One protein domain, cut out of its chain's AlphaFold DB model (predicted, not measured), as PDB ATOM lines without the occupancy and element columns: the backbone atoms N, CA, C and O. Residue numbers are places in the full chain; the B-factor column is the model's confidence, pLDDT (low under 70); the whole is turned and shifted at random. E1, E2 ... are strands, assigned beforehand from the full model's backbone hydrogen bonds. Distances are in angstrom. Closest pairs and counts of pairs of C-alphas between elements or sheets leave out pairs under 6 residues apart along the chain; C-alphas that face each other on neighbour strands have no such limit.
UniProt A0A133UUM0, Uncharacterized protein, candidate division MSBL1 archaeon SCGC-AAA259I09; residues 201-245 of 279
ATOM      1  N   ILE A 201      93.708  66.249  72.819       84.44
ATOM      2  CA  ILE A 201      92.396  66.851  73.053       84.44
ATOM      3  C   ILE A 201      92.052  66.643  74.525       84.44
ATOM      4  O   ILE A 201      91.782  65.519  74.948       84.44
ATOM      5  N   GLU A 202      92.042  67.720  75.301       86.56
ATOM      6  CA  GLU A 202      91.579  67.714  76.687       86.56
ATOM      7  C   GLU A 202      90.195  68.354  76.777       86.56
ATOM      8  O   GLU A 202      89.933  69.382  76.158       86.56
ATOM      9  N   VAL A 203      89.295  67.752  77.556       88.50
ATOM     10  CA  VAL A 203      87.949  68.292  77.779       88.50
ATOM     11  C   VAL A 203      87.846  68.778  79.216       88.50
ATOM     12  O   VAL A 203      87.882  67.984  80.154       88.50
ATOM     13  N   THR A 204      87.677  70.086  79.385       89.38
ATOM     14  CA  THR A 204      87.424  70.706  80.686       89.38
ATOM     15  C   THR A 204      85.949  71.062  80.803       89.38
ATOM     16  O   THR A 204      85.438  71.913  80.075       89.38
ATOM     17  N   ASN A 205      85.253  70.437  81.752       88.94
ATOM     18  CA  ASN A 205      83.863  70.769  82.055       88.94
ATOM     19  C   ASN A 205      83.814  72.055  82.887       88.94
ATOM     20  O   ASN A 205      84.317  72.099  84.012       88.94
ATOM     21  N   THR A 206      83.191  73.101  82.354       83.44
ATOM     22  CA  THR A 206      83.030  74.392  83.034       83.44
ATOM     23  C   THR A 206      81.554  74.700  83.273       83.44
ATOM     24  O   THR A 206      80.664  74.059  82.719       83.44
ATOM     25  N   LYS A 207      81.264  75.744  84.062       82.81
ATOM     26  CA  LYS A 207      79.888  76.253  84.227       82.81
ATOM     27  C   LYS A 207      79.277  76.801  82.925       82.81
ATOM     28  O   LYS A 207      78.069  77.000  82.881       82.81
ATOM     29  N   LEU A 208      80.097  77.061  81.903       73.75
ATOM     30  CA  LEU A 208      79.683  77.549  80.583       73.75
ATOM     31  C   LEU A 208      79.536  76.413  79.555       73.75
ATOM     32  O   LEU A 208      79.176  76.675  78.412       73.75
ATOM     33  N   GLY A 209      79.802  75.164  79.954       79.00
ATOM     34  CA  GLY A 209      79.845  74.000  79.073       79.00
ATOM     35  C   GLY A 209      81.247  73.406  78.953       79.00
ATOM     36  O   GLY A 209      82.155  73.727  79.729       79.00
ATOM     37  N   ASN A 210      81.408  72.512  77.985       83.69
ATOM     38  CA  ASN A 210      82.670  71.822  77.736       83.69
ATOM     39  C   ASN A 210      83.618  72.745  76.961       83.69
ATOM     40  O   ASN A 210      83.242  73.294  75.929       83.69
ATOM     41  N   VAL A 211      84.848  72.892  77.450       86.81
ATOM     42  CA  VAL A 211      85.958  73.519  76.723       86.81
ATOM     43  C   VAL A 211      86.860  72.402  76.212       86.81
ATOM     44  O   VAL A 211      87.323  71.586  77.006       86.81
ATOM     45  N   PHE A 212      87.101  72.362  74.905       86.62
ATOM     46  CA  PHE A 212      88.035  71.435  74.274       86.62
ATOM     47  C   PHE A 212      89.356  72.163  74.039       86.62
ATOM     48  O   PHE A 212      89.431  73.085  73.224       86.62
ATOM     49  N   SER A 213      90.386  71.756  74.770       86.62
ATOM     50  CA  SER A 213      91.746  72.269  74.667       86.62
ATOM     51  C   SER A 213      92.554  71.351  73.755       86.62
ATOM     52  O   SER A 213      92.857  70.210  74.099       86.62
ATOM     53  N   LEU A 214      92.877  71.849  72.568       84.75
ATOM     54  CA  LEU A 214      93.689  71.182  71.563       84.75
ATOM     55  C   LEU A 214      95.132  71.667  71.691       84.75
ATOM     56  O   LEU A 214      95.385  72.872  71.701       84.75
ATOM     57  N   SER A 215      96.088  70.751  71.802       79.88
ATOM     58  CA  SER A 215      97.512  71.087  71.943       79.88
ATOM     59  C   SER A 215      98.402  70.119  71.166       79.88
ATOM     60  O   SER A 215      97.938  69.050  70.766       79.88
ATOM     61  N   ASN A 216      99.663  70.519  70.953       70.31
ATOM     62  CA  ASN A 216     100.662  69.856  70.107       70.31
ATOM     63  C   ASN A 216     100.162  69.644  68.676       70.31
ATOM     64  O   ASN A 216      99.482  68.648  68.428       70.31
ATOM     65  N   PRO A 217     100.516  70.540  67.743       63.28
ATOM     66  CA  PRO A 217     101.938  70.775  67.438       63.28
ATOM     67  C   PRO A 217     102.494  72.166  67.808       63.28
ATOM     68  O   PRO A 217     101.760  73.010  68.325       63.28
ATOM     69  N   GLU A 218     103.809  72.379  67.640       66.25
ATOM     70  CA  GLU A 218     104.455  73.670  67.944       66.25
ATOM     71  C   GLU A 218     103.945  74.768  66.989       66.25
ATOM     72  O   GLU A 218     103.763  74.508  65.801       66.25
ATOM     73  N   PRO A 219     103.698  76.003  67.465       66.00
ATOM     74  CA  PRO A 219     103.274  77.083  66.583       66.00
ATOM     75  C   PRO A 219     104.410  77.483  65.636       66.00
ATOM     76  O   PRO A 219     105.536  77.715  66.077       66.00
ATOM     77  N   ALA A 220     104.096  77.638  64.351       66.50
ATOM     78  CA  ALA A 220     105.029  78.166  63.365       66.50
ATOM     79  C   ALA A 220     105.472  79.585  63.751       66.50
ATOM     80  O   ALA A 220     104.640  80.454  64.028       66.50
ATOM     81  N   VAL A 221     106.779  79.851  63.731       66.50
ATOM     82  CA  VAL A 221     107.316  81.208  63.921       66.50
ATOM     83  C   VAL A 221     107.229  81.985  62.606       66.50
ATOM     84  O   VAL A 221     107.117  83.216  62.604       66.50
ATOM     85  N   ARG A 222     107.245  81.272  61.476       67.44
ATOM     86  CA  ARG A 222     107.101  81.840  60.136       67.44
ATOM     87  C   ARG A 222     106.172  80.997  59.265       67.44
ATOM     88  O   ARG A 222     106.114  79.783  59.385       67.44
ATOM     89  N   VAL A 223     105.470  81.648  58.338       58.94
ATOM     90  CA  VAL A 223     104.478  80.995  57.457       58.94
ATOM     91  C   VAL A 223     105.109  79.919  56.559       58.94
ATOM     92  O   VAL A 223     104.437  78.963  56.191       58.94
ATOM     93  N   ASP A 224     106.398  80.044  56.232       71.94
ATOM     94  CA  ASP A 224     107.163  79.059  55.459       71.94
ATOM     95  C   ASP A 224     107.548  77.798  56.257       71.94
ATOM     96  O   ASP A 224     108.005  76.834  55.654       71.94
ATOM     97  N   GLU A 225     107.329  77.772  57.577       63.25
ATOM     98  CA  GLU A 225     107.560  76.601  58.443       63.25
ATOM     99  C   GLU A 225     106.335  75.671  58.531       63.25
ATOM    100  O   GLU A 225     106.442  74.550  59.031       63.25
ATOM    101  N   VAL A 226     105.168  76.116  58.042       63.66
ATOM    102  CA  VAL A 226     103.938  75.313  58.003       63.66
ATOM    103  C   VAL A 226     104.019  74.332  56.832       63.66
ATOM    104  O   VAL A 226     103.535  74.589  55.728       63.66
ATOM    105  N   GLU A 227     104.649  73.191  57.079       61.03
ATOM    106  CA  GLU A 227     104.648  72.038  56.182       61.03
ATOM    107  C   GLU A 227     103.790  70.911  56.768       61.03
ATOM    108  O   GLU A 227     103.738  70.704  57.980       61.03
ATOM    109  N   ALA A 228     103.104  70.159  55.904       55.75
ATOM    110  CA  ALA A 228     102.365  68.984  56.350       55.75
ATOM    111  C   ALA A 228     103.329  67.976  57.001       55.75
ATOM    112  O   ALA A 228     104.412  67.733  56.472       55.75
ATOM    113  N   GLU A 229     102.907  67.357  58.106       57.06
ATOM    114  CA  GLU A 229     103.631  66.273  58.800       57.06
ATOM    115  C   GLU A 229     104.894  66.690  59.592       57.06
ATOM    116  O   GLU A 229     105.562  65.823  60.155       57.06
ATOM    117  N   THR A 230     105.207  67.986  59.726       60.03
ATOM    118  CA  THR A 230     106.378  68.451  60.507       60.03
ATOM    119  C   THR A 230     106.116  68.611  62.002       60.03
ATOM    120  O   THR A 230     107.055  68.807  62.773       60.03
ATOM    121  N   GLY A 231     104.856  68.520  62.437       59.59
ATOM    122  CA  GLY A 231     104.495  68.833  63.819       59.59
ATOM    123  C   GLY A 231     104.629  70.328  64.134       59.59
ATOM    124  O   GLY A 231     104.861  70.692  65.289       59.59
ATOM    125  N   VAL A 232     104.462  71.177  63.118       61.62
ATOM    126  CA  VAL A 232     104.381  72.633  63.239       61.62
ATOM    127  C   VAL A 232     103.059  73.105  62.635       61.62
ATOM    128  O   VAL A 232     102.719  72.729  61.515       61.62
ATOM    129  N   THR A 233     102.293  73.914  63.365       65.62
ATOM    130  CA  THR A 233     100.970  74.397  62.935       65.62
ATOM    131  C   THR A 233     100.911  75.906  62.806       65.62
ATOM    132  O   THR A 233     101.558  76.636  63.551       65.62
ATOM    133  N   GLU A 234     100.064  76.395  61.895       60.75
ATOM    134  CA  GLU A 234      99.734  77.828  61.790       60.75
ATOM    135  C   GLU A 234      99.188  78.390  63.116       60.75
ATOM    136  O   GLU A 234      99.400  79.553  63.456       60.75
ATOM    137  N   PHE A 235      98.509  77.543  63.889       64.62
ATOM    138  CA  PHE A 235      97.927  77.881  65.181       64.62
ATOM    139  C   PHE A 235      98.719  77.217  66.312       64.62
ATOM    140  O   PHE A 235      99.139  76.075  66.181       64.62
ATOM    141  N   GLY A 236      98.894  77.891  67.453       70.81
ATOM    142  CA  GLY A 236      99.365  77.239  68.684       70.81
ATOM    143  C   GLY A 236      98.281  76.347  69.299       70.81
ATOM    144  O   GLY A 236      97.356  75.915  68.615       70.81
ATOM    145  N   GLY A 237      98.333  76.111  70.611       77.56
ATOM    146  CA  GLY A 237      97.212  75.469  71.307       77.56
ATOM    147  C   GLY A 237      95.895  76.233  71.095       77.56
ATOM    148  O   GLY A 237      95.879  77.465  71.120       77.56
ATOM    149  N   MET A 238      94.793  75.512  70.892       83.81
ATOM    150  CA  MET A 238      93.473  76.083  70.617       83.81
ATOM    151  C   MET A 238      92.471  75.658  71.687       83.81
ATOM    152  O   MET A 238      92.404  74.492  72.051       83.81
ATOM    153  N   ASN A 239      91.666  76.595  72.180       85.44
ATOM    154  CA  ASN A 239      90.550  76.294  73.072       85.44
ATOM    155  C   ASN A 239      89.255  76.637  72.349       85.44
ATOM    156  O   ASN A 239      89.070  77.789  71.964       85.44
ATOM    157  N   ILE A 240      88.377  75.654  72.184       85.44
ATOM    158  CA  ILE A 240      87.053  75.849  71.588       85.44
ATOM    159  C   ILE A 240      85.972  75.434  72.575       85.44
ATOM    160  O   ILE A 240      86.153  74.506  73.364       85.44
ATOM    161  N   THR A 241      84.824  76.096  72.517       83.12
ATOM    162  CA  THR A 241      83.629  75.674  73.271       83.12
ATOM    163  C   THR A 241      82.656  74.879  72.412       83.12
ATOM    164  O   THR A 241      81.782  74.177  72.920       83.12
ATOM    165  N   ASN A 242      82.836  74.949  71.093       74.88
ATOM    166  CA  ASN A 242      82.007  74.264  70.122       74.88
ATOM    167  C   ASN A 242      82.865  73.778  68.940       74.88
ATOM    168  O   ASN A 242      83.587  74.583  68.356       74.88
ATOM    169  N   PRO A 243      82.758  72.507  68.506       72.38
ATOM    170  CA  PRO A 243      83.434  72.009  67.303       72.38
ATOM    171  C   PRO A 243      83.190  72.829  66.025       72.38
ATOM    172  O   PRO A 243      83.999  72.775  65.105       72.38
ATOM    173  N   ARG A 244      82.110  73.619  65.949       69.62
ATOM    174  CA  ARG A 244      81.859  74.554  64.837       69.62
ATOM    175  C   ARG A 244      82.884  75.690  64.736       69.62
ATOM    176  O   ARG A 244      82.976  76.317  63.687       69.62
ATOM    177  N   GLU A 245      83.618  75.963  65.809       75.38
ATOM    178  CA  GLU A 245      84.666  76.989  65.865       75.38
ATOM    179  C   GLU A 245      85.986  76.504  65.250       75.38
ATOM    180  O   GLU A 245      86.902  77.301  65.058       75.38
TER     181      GLU A 245
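AT A GLANCE: This is residues 201 to 245 of the 279 residues of an uncharacterized protein of candidate division MSBL1 archaeon SCGC-AAA259I09 (UniProt A0A133UUM0). With little regular structure, the printed part is a rod: a small three-stranded sheet makes one end, and a long loop, residues 216 to 237, reaches out to make the other. The 45 printed residues hold no named helix and the strands E1, E2, E3, an antiparallel sheet in that order, a meander, each strand the antiparallel neighbour of the one before. The class is all strand, with 16 residues in named elements. The whole is loose, radius of gyration of the C-alphas 12.8 A, spanning 39 by 16 by 15 A.

HOW THE PARTS SIT: E1, residues 201 to 206, and E2, residues 209 to 215, form a hairpin at 153 degrees, with N 204 and O 211 2.8 A apart. E2 and E3, residues 238 to 240, form a hairpin at 162 degrees, with N 214 and O 238 2.7 A apart. Residues 218 to 219 pair with 232 to 233, parallel.

IN THESE COORDINATES: E1 begins at C-alpha 201 (92.396, 66.851, 73.053) and measures 15.6 A; E2 measures 19.3 A. E3, 6.5 A, ends at C-alpha 240 (87.053, 75.849, 71.588).

THE WHOLE: The C-alphas farthest apart, Lys 207 and Asp 224, are 39.7 A apart. The printed part has no cut. E2 to E3 is a long link. pLDDT is under 70 at residues 217 to 223, 225 to 235 and 244.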